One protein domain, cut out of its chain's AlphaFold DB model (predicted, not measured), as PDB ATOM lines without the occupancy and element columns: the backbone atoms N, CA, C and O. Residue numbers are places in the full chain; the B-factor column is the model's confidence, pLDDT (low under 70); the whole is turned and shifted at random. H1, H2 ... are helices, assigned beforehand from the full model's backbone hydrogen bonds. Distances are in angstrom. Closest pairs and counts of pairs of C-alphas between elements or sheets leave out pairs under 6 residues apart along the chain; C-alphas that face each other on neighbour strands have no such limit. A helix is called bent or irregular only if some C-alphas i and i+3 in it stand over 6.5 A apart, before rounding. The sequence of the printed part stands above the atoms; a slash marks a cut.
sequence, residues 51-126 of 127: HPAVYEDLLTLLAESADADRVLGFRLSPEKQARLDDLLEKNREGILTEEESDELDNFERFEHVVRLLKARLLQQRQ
ATOM      1  N   HIS A  51      -7.637 -11.289 -21.830       54.16
ATOM      2  CA  HIS A  51      -6.256 -11.681 -22.160       54.16
ATOM      3  C   HIS A  51      -5.927 -11.583 -23.673       54.16
ATOM      4  O   HIS A  51      -5.329 -12.511 -24.213       54.16
ATOM      5  N   PRO A  52      -6.291 -10.495 -24.387       54.91
ATOM      6  CA  PRO A  52      -5.879 -10.310 -25.780       54.91
ATOM      7  C   PRO A  52      -4.353 -10.217 -25.850       54.91
ATOM      8  O   PRO A  52      -3.721 -10.904 -26.642       54.91
ATOM      9  N   ALA A  53      -3.752  -9.477 -24.911       62.09
ATOM     10  CA  ALA A  53      -2.331  -9.150 -24.893       62.09
ATOM     11  C   ALA A  53      -1.391 -10.365 -24.956       62.09
ATOM     12  O   ALA A  53      -0.326 -10.261 -25.547       62.09
ATOM     13  N   VAL A  54      -1.769 -11.513 -24.379       69.94
ATOM     14  CA  VAL A  54      -0.913 -12.715 -24.399       69.94
ATOM     15  C   VAL A  54      -0.894 -13.366 -25.784       69.94
ATOM     16  O   VAL A  54       0.117 -13.936 -26.184       69.94
ATOM     17  N   TYR A  55      -2.003 -13.288 -26.522       75.44
ATOM     18  CA  TYR A  55      -2.142 -13.937 -27.821       75.44
ATOM     19  C   TYR A  55      -1.949 -12.983 -29.005       75.44
ATOM     20  O   TYR A  55      -1.766 -13.479 -30.108       75.44
ATOM     21  N   GLU A  56      -1.958 -11.657 -28.819       78.38
ATOM     22  CA  GLU A  56      -1.893 -10.677 -29.921       78.38
ATOM     23  C   GLU A  56      -0.692 -10.885 -30.859       78.38
ATOM     24  O   GLU A  56      -0.871 -10.969 -32.079       78.38
ATOM     25  N   ASP A  57       0.522 -10.998 -30.313       80.19
ATOM     26  CA  ASP A  57       1.741 -11.139 -31.121       80.19
ATOM     27  C   ASP A  57       1.739 -12.465 -31.893       80.19
ATOM     28  O   ASP A  57       2.027 -12.507 -33.092       80.19
ATOM     29  N   LEU A  58       1.323 -13.551 -31.231       84.56
ATOM     30  CA  LEU A  58       1.201 -14.871 -31.847       84.56
ATOM     31  C   LEU A  58       0.127 -14.884 -32.942       84.56
ATOM     32  O   LEU A  58       0.351 -15.415 -34.025       84.56
ATOM     33  N   LEU A  59      -1.040 -14.299 -32.676       84.56
ATOM     34  CA  LEU A  59      -2.140 -14.209 -33.632       84.56
ATOM     35  C   LEU A  59      -1.757 -13.364 -34.845       84.56
ATOM     36  O   LEU A  59      -2.172 -13.686 -35.954       84.56
ATOM     37  N   THR A  60      -0.962 -12.312 -34.649       83.69
ATOM     38  CA  THR A  60      -0.426 -11.494 -35.742       83.69
ATOM     39  C   THR A  60       0.529 -12.303 -36.609       83.69
ATOM     40  O   THR A  60       0.299 -12.401 -37.812       83.69
ATOM     41  N   LEU A  61       1.510 -12.979 -36.002       85.94
ATOM     42  CA  LEU A  61       2.453 -13.844 -36.718       85.94
ATOM     43  C   LEU A  61       1.743 -14.965 -37.499       85.94
ATOM     44  O   LEU A  61       2.086 -15.268 -38.646       85.94
ATOM     45  N   LEU A  62       0.734 -15.593 -36.886       87.12
ATOM     46  CA  LEU A  62      -0.063 -16.630 -37.536       87.12
ATOM     47  C   LEU A  62      -0.909 -16.057 -38.675       87.12
ATOM     48  O   LEU A  62      -0.988 -16.678 -39.726       87.12
ATOM     49  N   ALA A  63      -1.520 -14.884 -38.504       84.19
ATOM     50  CA  ALA A  63      -2.317 -14.255 -39.555       84.19
ATOM     51  C   ALA A  63      -1.469 -13.851 -40.774       84.19
ATOM     52  O   ALA A  63      -1.944 -13.965 -41.898       84.19
ATOM     53  N   GLU A  64      -0.221 -13.422 -40.568       84.06
ATOM     54  CA  GLU A  64       0.703 -13.044 -41.650       84.06
ATOM     55  C   GLU A  64       1.191 -14.240 -42.480       84.06
ATOM     56  O   GLU A  64       1.442 -14.102 -43.677       84.06
ATOM     57  N   SER A  65       1.343 -15.410 -41.855       83.62
ATOM     58  CA  SER A  65       1.941 -16.599 -42.483       83.62
ATOM     59  C   SER A  65       0.935 -17.682 -42.886       83.62
ATOM     60  O   SER A  65       1.276 -18.579 -43.661       83.62
ATOM     61  N   ALA A  66      -0.295 -17.637 -42.371       84.50
ATOM     62  CA  ALA A  66      -1.288 -18.672 -42.617       84.50
ATOM     63  C   ALA A  66      -2.028 -18.506 -43.952       84.50
ATOM     64  O   ALA A  66      -2.349 -17.408 -44.401       84.50
ATOM     65  N   ASP A  67      -2.414 -19.643 -44.534       87.56
ATOM     66  CA  ASP A  67      -3.423 -19.689 -45.589       87.56
ATOM     67  C   ASP A  67      -4.793 -19.338 -44.993       87.56
ATOM     68  O   ASP A  67      -5.412 -20.133 -44.271       87.56
ATOM     69  N   ALA A  68      -5.257 -18.126 -45.292       85.44
ATOM     70  CA  ALA A  68      -6.495 -17.595 -44.750       85.44
ATOM     71  C   ALA A  68      -7.722 -18.452 -45.106       85.44
ATOM     72  O   ALA A  68      -8.585 -18.638 -44.251       85.44
ATOM     73  N   ASP A  69      -7.805 -19.029 -46.309       85.38
ATOM     74  CA  ASP A  69      -8.947 -19.874 -46.691       85.38
ATOM     75  C   ASP A  69      -8.940 -21.194 -45.926       85.38
ATOM     76  O   ASP A  69      -9.982 -21.646 -45.435       85.38
ATOM     77  N   ARG A  70      -7.754 -21.774 -45.730       86.44
ATOM     78  CA  ARG A  70      -7.592 -22.990 -44.930       86.44
ATOM     79  C   ARG A  70      -7.955 -22.769 -43.464       86.44
ATOM     80  O   ARG A  70      -8.620 -23.617 -42.867       86.44
ATOM     81  N   VAL A  71      -7.543 -21.645 -42.877       85.25
ATOM     82  CA  VAL A  71      -7.855 -21.318 -41.477       85.25
ATOM     83  C   VAL A  71      -9.330 -20.976 -41.305       85.25
ATOM     84  O   VAL A  71      -9.969 -21.465 -40.374       85.25
ATOM     85  N   LEU A  72      -9.919 -20.191 -42.209       83.88
ATOM     86  CA  LEU A  72     -11.346 -19.871 -42.154       83.88
ATOM     87  C   LEU A  72     -12.209 -21.131 -42.323       83.88
ATOM     88  O   LEU A  72     -13.195 -21.296 -41.597       83.88
ATOM     89  N   GLY A  73     -11.785 -22.055 -43.190       81.75
ATOM     90  CA  GLY A  73     -12.403 -23.364 -43.397       81.75
ATOM     91  C   GLY A  73     -12.109 -24.410 -42.315       81.75
ATOM     92  O   GLY A  73     -12.707 -25.486 -42.353       81.75
ATOM     93  N   PHE A  74     -11.227 -24.125 -41.348       85.81
ATOM     94  CA  PHE A  74     -10.872 -25.075 -40.296       85.81
ATOM     95  C   PHE A  74     -12.093 -25.477 -39.461       85.81
ATOM     96  O   PHE A  74     -12.854 -24.617 -38.993       85.81
ATOM     97  N   ARG A  75     -12.213 -26.790 -39.233       82.12
ATOM     98  CA  ARG A  75     -13.186 -27.433 -38.349       82.12
ATOM     99  C   ARG A  75     -12.500 -28.509 -37.516       82.12
ATOM    100  O   ARG A  75     -11.505 -29.093 -37.951       82.12
ATOM    101  N   LEU A  76     -13.056 -28.785 -36.338       83.62
ATOM    102  CA  LEU A  76     -12.652 -29.939 -35.540       83.62
ATOM    103  C   LEU A  76     -12.872 -31.235 -36.331       83.62
ATOM    104  O   LEU A  76     -13.761 -31.321 -37.182       83.62
ATOM    105  N   SER A  77     -12.054 -32.250 -36.044       88.06
ATOM    106  CA  SER A  77     -12.305 -33.590 -36.569       88.06
ATOM    107  C   SER A  77     -13.640 -34.124 -36.029       88.06
ATOM    108  O   SER A  77     -14.042 -33.729 -34.931       88.06
ATOM    109  N   PRO A  78     -14.312 -35.044 -36.745       85.06
ATOM    110  CA  PRO A  78     -15.583 -35.616 -36.294       85.06
ATOM    111  C   PRO A  78     -15.513 -36.202 -34.878       85.06
ATOM    112  O   PRO A  78     -16.414 -35.992 -34.078       85.06
ATOM    113  N   GLU A  79     -14.404 -36.864 -34.545       90.00
ATOM    114  CA  GLU A  79     -14.152 -37.432 -33.215       90.00
ATOM    115  C   GLU A  79     -14.087 -36.359 -32.121       90.00
ATOM    116  O   GLU A  79     -14.701 -36.500 -31.067       90.00
ATOM    117  N   LYS A  80     -13.375 -35.251 -32.377       87.81
ATOM    118  CA  LYS A  80     -13.256 -34.143 -31.419       87.81
ATOM    119  C   LYS A  80     -14.567 -33.385 -31.265       87.81
ATOM    120  O   LYS A  80     -14.876 -32.950 -30.162       87.81
ATOM    121  N   GLN A  81     -15.328 -33.242 -32.350       85.62
ATOM    122  CA  GLN A  81     -16.661 -32.652 -32.294       85.62
ATOM    123  C   GLN A  81     -17.598 -33.514 -31.442       85.62
ATOM    124  O   GLN A  81     -18.221 -32.991 -30.530       85.62
ATOM    125  N   ALA A  82     -17.617 -34.832 -31.660       86.94
ATOM    126  CA  ALA A  82     -18.432 -35.750 -30.868       86.94
ATOM    127  C   ALA A  82     -18.054 -35.736 -29.377       86.94
ATOM    128  O   ALA A  82     -18.935 -35.751 -28.521       86.94
ATOM    129  N   ARG A  83     -16.754 -35.660 -29.051       92.00
ATOM    130  CA  ARG A  83     -16.299 -35.531 -27.658       92.00
ATOM    131  C   ARG A  83     -16.731 -34.207 -27.029       92.00
ATOM    132  O   ARG A  83     -17.177 -34.203 -25.888       92.00
ATOM    133  N   LEU A  84     -16.624 -33.100 -27.762       85.31
ATOM    134  CA  LEU A  84     -17.110 -31.802 -27.296       85.31
ATOM    135  C   LEU A  84     -18.624 -31.834 -27.037       85.31
ATOM    136  O   LEU A  84     -19.070 -31.330 -26.012       85.31
ATOM    137  N   ASP A  85     -19.396 -32.461 -27.924       83.75
ATOM    138  CA  ASP A  85     -20.847 -32.587 -27.775       83.75
ATOM    139  C   ASP A  85     -21.221 -33.413 -26.523       83.75
ATOM    140  O   ASP A  85     -22.094 -32.999 -25.762       83.75
ATOM    141  N   ASP A  86     -20.514 -34.520 -26.252       88.25
ATOM    142  CA  ASP A  86     -20.666 -35.332 -25.026       88.25
ATOM    143  C   ASP A  86     -20.360 -34.526 -23.752       88.25
ATOM    144  O   ASP A  86     -21.143 -34.523 -22.802       88.25
ATOM    145  N   LEU A  87     -19.246 -33.785 -23.738       84.88
ATOM    146  CA  LEU A  87     -18.865 -32.940 -22.601       84.88
ATOM    147  C   LEU A  87     -19.887 -31.830 -22.340       84.88
ATOM    148  O   LEU A  87     -20.177 -31.512 -21.187       84.88
ATOM    149  N   LEU A  88     -20.444 -31.235 -23.396       83.38
ATOM    150  CA  LEU A  88     -21.482 -30.214 -23.275       83.38
ATOM    151  C   LEU A  88     -22.791 -30.792 -22.740       83.38
ATOM    152  O   LEU A  88     -23.464 -30.123 -21.958       83.38
ATOM    153  N   GLU A  89     -23.150 -32.016 -23.122       84.19
ATOM    154  CA  GLU A  89     -24.337 -32.676 -22.580       84.19
ATOM    155  C   GLU A  89     -24.162 -32.994 -21.092       84.19
ATOM    156  O   GLU A  89     -24.970 -32.566 -20.267       84.19
ATOM    157  N   LYS A  90     -23.028 -33.589 -20.712       83.31
ATOM    158  CA  LYS A  90     -22.671 -33.820 -19.302       83.31
ATOM    159  C   LYS A  90     -22.612 -32.534 -18.483       83.31
ATOM    160  O   LYS A  90     -22.973 -32.528 -17.306       83.31
ATOM    161  N   ASN A  91     -22.166 -31.431 -19.094       81.19
ATOM    162  CA  ASN A  91     -22.164 -30.111 -18.464       81.19
ATOM    163  C   ASN A  91     -23.586 -29.652 -18.126       81.19
ATOM    164  O   ASN A  91     -23.824 -29.209 -17.004       81.19
ATOM    165  N   ARG A  92     -24.529 -29.798 -19.067       80.94
ATOM    166  CA  ARG A  92     -25.946 -29.440 -18.869       80.94
ATOM    167  C   ARG A  92     -26.600 -30.284 -17.783       80.94
ATOM    168  O   ARG A  92     -27.386 -29.758 -16.999       80.94
ATOM    169  N   GLU A  93     -26.258 -31.565 -17.731       86.69
ATOM    170  CA  GLU A  93     -26.728 -32.497 -16.704       86.69
ATOM    171  C   GLU A  93     -26.042 -32.284 -15.340       86.69
ATOM    172  O   GLU A  93     -26.512 -32.793 -14.324       86.69
ATOM    173  N   GLY A  94     -24.957 -31.501 -15.284       84.56
ATOM    174  CA  GLY A  94     -24.202 -31.227 -14.059       84.56
ATOM    175  C   GLY A  94     -23.397 -32.425 -13.546       84.56
ATOM    176  O   GLY A  94     -23.073 -32.471 -12.359       84.56
ATOM    177  N   ILE A  95     -23.084 -33.384 -14.423       88.62
ATOM    178  CA  ILE A  95     -22.417 -34.653 -14.087       88.62
ATOM    179  C   ILE A  95     -20.953 -34.718 -14.540       88.62
ATOM    180  O   ILE A  95     -20.355 -35.790 -14.522       88.62
ATOM    181  N   LEU A  96     -20.377 -33.589 -14.963       85.94
ATOM    182  CA  LEU A  96     -18.969 -33.532 -15.360       85.94
ATOM    183  C   LEU A  96     -18.050 -33.945 -14.215       85.94
ATOM    184  O   LEU A  96     -18.153 -33.416 -13.103       85.94
ATOM    185  N   THR A  97     -17.084 -34.804 -14.528       89.75
ATOM    186  CA  THR A  97     -15.946 -35.019 -13.632       89.75
ATOM    187  C   THR A  97     -14.999 -33.814 -13.646       89.75
ATOM    188  O   THR A  97     -15.115 -32.902 -14.471       89.75
ATOM    189  N   GLU A  98     -14.044 -33.788 -12.716       85.75
ATOM    190  CA  GLU A  98     -13.015 -32.746 -12.687       85.75
ATOM    191  C   GLU A  98     -12.142 -32.787 -13.950       85.75
ATOM    192  O   GLU A  98     -11.901 -31.750 -14.569       85.75
ATOM    193  N   GLU A  99     -11.772 -33.986 -14.397       89.50
ATOM    194  CA  GLU A  99     -10.994 -34.198 -15.617       89.50
ATOM    195  C   GLU A  99     -11.766 -33.752 -16.863       89.50
ATOM    196  O   GLU A  99     -11.215 -33.076 -17.730       89.50
ATOM    197  N   GLU A 100     -13.057 -34.079 -16.944       86.75
ATOM    198  CA  GLU A 100     -13.920 -33.663 -18.053       86.75
ATOM    199  C   GLU A 100     -14.159 -32.148 -18.057       86.75
ATOM    200  O   GLU A 100     -14.238 -31.520 -19.114       86.75
ATOM    201  N   SER A 101     -14.232 -31.536 -16.875       82.88
ATOM    202  CA  SER A 101     -14.283 -30.084 -16.722       82.88
ATOM    203  C   SER A 101     -13.018 -29.417 -17.263       82.88
ATOM    204  O   SER A 101     -13.115 -28.406 -17.957       82.88
ATOM    205  N   ASP A 102     -11.841 -29.954 -16.951       86.00
ATOM    206  CA  ASP A 102     -10.574 -29.408 -17.440       86.00
ATOM    207  C   ASP A 102     -10.393 -29.649 -18.948       86.00
ATOM    208  O   ASP A 102      -9.861 -28.798 -19.666       86.00
ATOM    209  N   GLU A 103     -10.897 -30.773 -19.463       87.75
ATOM    210  CA  GLU A 103     -10.982 -31.034 -20.901       87.75
ATOM    211  C   GLU A 103     -11.885 -30.009 -21.608       87.75
ATOM    212  O   GLU A 103     -11.489 -29.437 -22.628       87.75
ATOM    213  N   LEU A 104     -13.059 -29.710 -21.045       83.50
ATOM    214  CA  LEU A 104     -13.968 -28.695 -21.577       83.50
ATOM    215  C   LEU A 104     -13.344 -27.289 -21.529       83.50
ATOM    216  O   LEU A 104     -13.410 -26.556 -22.517       83.50
ATOM    217  N   ASP A 105     -12.653 -26.942 -20.439       82.00
ATOM    218  CA  ASP A 105     -11.909 -25.682 -20.317       82.00
ATOM    219  C   ASP A 105     -10.812 -25.571 -21.413       82.00
ATOM    220  O   ASP A 105     -10.539 -24.479 -21.924       82.00
ATOM    221  N   ASN A 106     -10.194 -26.684 -21.829       84.81
ATOM    222  CA  ASN A 106      -9.231 -26.700 -22.939       84.81
ATOM    223  C   ASN A 106      -9.899 -26.459 -24.299       84.81
ATOM    224  O   ASN A 106      -9.363 -25.695 -25.112       84.81
ATOM    225  N   PHE A 107     -11.067 -27.061 -24.543       83.75
ATOM    226  CA  PHE A 107     -11.858 -26.777 -25.743       83.75
ATOM    227  C   PHE A 107     -12.255 -25.299 -25.818       83.75
ATOM    228  O   PHE A 107     -12.107 -24.692 -26.879       83.75
ATOM    229  N   GLU A 108     -12.668 -24.690 -24.700       80.69
ATOM    230  CA  GLU A 108     -12.995 -23.258 -24.628       80.69
ATOM    231  C   GLU A 108     -11.797 -22.369 -24.992       80.69
ATOM    232  O   GLU A 108     -11.922 -21.439 -25.794       80.69
ATOM    233  N   ARG A 109     -10.613 -22.653 -24.431       80.31
ATOM    234  CA  ARG A 109      -9.391 -21.884 -24.726       80.31
ATOM    235  C   ARG A 109      -8.992 -22.003 -26.192       80.31
ATOM    236  O   ARG A 109      -8.664 -20.997 -26.819       80.31
ATOM    237  N   PHE A 110      -9.032 -23.217 -26.740       85.19
ATOM    238  CA  PHE A 110      -8.732 -23.458 -28.147       85.19
ATOM    239  C   PHE A 110      -9.697 -22.697 -29.062       85.19
ATOM    240  O   PHE A 110      -9.269 -21.996 -29.979       85.19
ATOM    241  N   GLU A 111     -10.994 -22.792 -28.779       82.88
ATOM    242  CA  GLU A 111     -12.036 -22.112 -29.538       82.88
ATOM    243  C   GLU A 111     -11.837 -20.599 -29.542       82.88
ATOM    244  O   GLU A 111     -11.895 -19.965 -30.596       82.88
ATOM    245  N   HIS A 112     -11.521 -20.032 -28.379       78.56
ATOM    246  CA  HIS A 112     -11.260 -18.609 -28.248       78.56
ATOM    247  C   HIS A 112     -10.126 -18.144 -29.173       78.56
ATOM    248  O   HIS A 112     -10.304 -17.184 -29.924       78.56
ATOM    249  N   VAL A 113      -8.994 -18.856 -29.183       83.00
ATOM    250  CA  VAL A 113      -7.847 -18.531 -30.048       83.00
ATOM    251  C   VAL A 113      -8.216 -18.654 -31.526       83.00
ATOM    252  O   VAL A 113      -7.908 -17.758 -32.314       83.00
ATOM    253  N   VAL A 114      -8.920 -19.721 -31.914       82.44
ATOM    254  CA  VAL A 114      -9.373 -19.911 -33.301       82.44
ATOM    255  C   VAL A 114     -10.318 -18.787 -33.725       82.44
ATOM    256  O   VAL A 114     -10.176 -18.262 -34.830       82.44
ATOM    257  N   ARG A 115     -11.251 -18.373 -32.860       80.81
ATOM    258  CA  ARG A 115     -12.162 -17.254 -33.135       80.81
ATOM    259  C   ARG A 115     -11.390 -15.956 -33.361       80.81
ATOM    260  O   ARG A 115     -11.672 -15.262 -34.337       80.81
ATOM    261  N   LEU A 116     -10.413 -15.642 -32.508       82.81
ATOM    262  CA  LEU A 116      -9.585 -14.441 -32.656       82.81
ATOM    263  C   LEU A 116      -8.779 -14.462 -33.960       82.81
ATOM    264  O   LEU A 116      -8.763 -13.471 -34.691       82.81
ATOM    265  N   LEU A 117      -8.178 -15.606 -34.299       84.38
ATOM    266  CA  LEU A 117      -7.426 -15.763 -35.541       84.38
ATOM    267  C   LEU A 117      -8.321 -15.569 -36.772       84.38
ATOM    268  O   LEU A 117      -7.982 -14.796 -37.669       84.38
ATOM    269  N   LYS A 118      -9.497 -16.214 -36.801       84.62
ATOM    270  CA  LYS A 118     -10.472 -16.045 -37.890       84.62
ATOM    271  C   LYS A 118     -10.942 -14.592 -37.996       84.62
ATOM    272  O   LYS A 118     -11.013 -14.065 -39.102       84.62
ATOM    273  N   ALA A 119     -11.221 -13.930 -36.871       84.00
ATOM    274  CA  ALA A 119     -11.629 -12.528 -36.859       84.00
ATOM    275  C   ALA A 119     -10.555 -11.611 -37.467       84.00
ATOM    276  O   ALA A 119     -10.880 -10.756 -38.288       84.00
ATOM    277  N   ARG A 120      -9.278 -11.821 -37.125       83.38
ATOM    278  CA  ARG A 120      -8.163 -11.026 -37.659       83.38
ATOM    279  C   ARG A 120      -7.967 -11.232 -39.161       83.38
ATOM    280  O   ARG A 120      -7.833 -10.259 -39.896       83.38
ATOM    281  N   LEU A 121      -8.040 -12.479 -39.626       84.06
ATOM    282  CA  LEU A 121      -7.987 -12.806 -41.055       84.06
ATOM    283  C   LEU A 121      -9.142 -12.172 -41.843       84.06
ATOM    284  O   LEU A 121      -8.946 -11.702 -42.961       84.06
ATOM    285  N   LEU A 122     -10.348 -12.133 -41.268       82.62
ATOM    286  CA  LEU A 122     -11.493 -11.461 -41.888       82.62
ATOM    287  C   LEU A 122     -11.304  -9.941 -41.949       82.62
ATOM    288  O   LEU A 122     -11.626  -9.349 -42.973       82.62
ATOM    289  N   GLN A 123     -10.752  -9.319 -40.901       82.25
ATOM    290  CA  GLN A 123     -10.444  -7.883 -40.898       82.25
ATOM    291  C   GLN A 123      -9.424  -7.510 -41.980       82.25
ATOM    292  O   GLN A 123      -9.607  -6.511 -42.659       82.25
ATOM    293  N   GLN A 124      -8.391  -8.330 -42.193       78.31
ATOM    294  CA  GLN A 124      -7.402  -8.113 -43.261       78.31
ATOM    295  C   GLN A 124      -7.986  -8.263 -44.677       78.31
ATOM    296  O   GLN A 124      -7.410  -7.761 -45.638       78.31
ATOM    297  N   ARG A 125      -9.109  -8.976 -44.819       76.12
ATOM    298  CA  ARG A 125      -9.793  -9.213 -46.099       76.12
ATOM    299  C   ARG A 125     -10.865  -8.174 -46.431       76.12
ATOM    300  O   ARG A 125     -11.360  -8.181 -47.556       76.12
ATOM    301  N   GLN A 126     -11.255  -7.323 -45.482       56.41
ATOM    302  CA  GLN A 126     -12.218  -6.249 -45.724       56.41
ATOM    303  C   GLN A 126     -11.476  -4.995 -46.232       56.41
ATOM    304  O   GLN A 126     -10.507  -4.594 -45.588       56.41
TER     305      GLN A 126
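This is residues 51 to 126 of the 127 residues of an uncharacterized protein of Pirellulales bacterium (UniProt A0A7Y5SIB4). One long helix, H4, makes a spine along the length of a loose model, and three shorter helices pack on it at two places: H1 crosses it steeply and H2 packs close by, both toward its last residues, while H3 packs steeply on its first part. Residues 73 to 77 run from H2 to H3, and residues 94 to 97 turn the backbone from H3 into H4. The printed part has 76 residues with four named helices, in the order H1, H2, H3, H4, and no named strand; its class is all helix. The whole is loose, with a radius of gyration of the C-alphas of 14.9 A, and elongated, spanning 43 by 27 by 17 A.

H1 is residues 52 to 65, 19.5 A from first to last C-alpha, and begins with C-alpha 52 at (-5.879, -10.310, -25.780). It is irregular: C-alphas 54 and 57 are 7.4 A apart, where about 5 A is the distance in a regular helix. H2 is the short run of residues 68 to 72. H3, residues 78 to 93, measures 22.8 A. H4, residues 98 to 125, is the longest helix at 41.0 A; it begins with C-alpha 98 at (-13.015, -32.746, -12.687) and ends with C-alpha 125 at (-9.793, -9.213, -46.099).

H4 is the hub and touches the three other helices. Residues 113 to 121 of H4 touch H1, and the closest C-alphas, those of Leu 59 and Leu 117, are 5.8 A apart. These two helices run the same way at a steep tilt of 55 degrees. Residues 118 to 121 of H4 touch H2, with the C-alphas of Leu 72 and Lys 118 closest at 5.8 A. H1 and H2 meet only through their link. Residues 84 to 88 of H3 touch residues 100 to 107 of H4; the closest C-alphas are those of Leu 87 and Leu 104, 6.6 A apart. H3 and H4 run opposite ways at a steep tilt of 59 degrees. H3 is apart from H1 and from H2. In H2, H3 and H4 every O i to N i+4 pair is within hydrogen-bond range; in H1, 8 of 10 are.

The two C-alphas farthest apart are those of Ile 95 and Gln 126, at 43.7 A, while the first and last printed C-alphas, those of His 51 and Gln 126, are 24.9 A apart. The printed part has no cut, and its three links, H1 to H2, H2 to H3 and H3 to H4, are tight. The mean pLDDT of the printed part is 82.6; residues 51 to 54 and residue 126 are under 70.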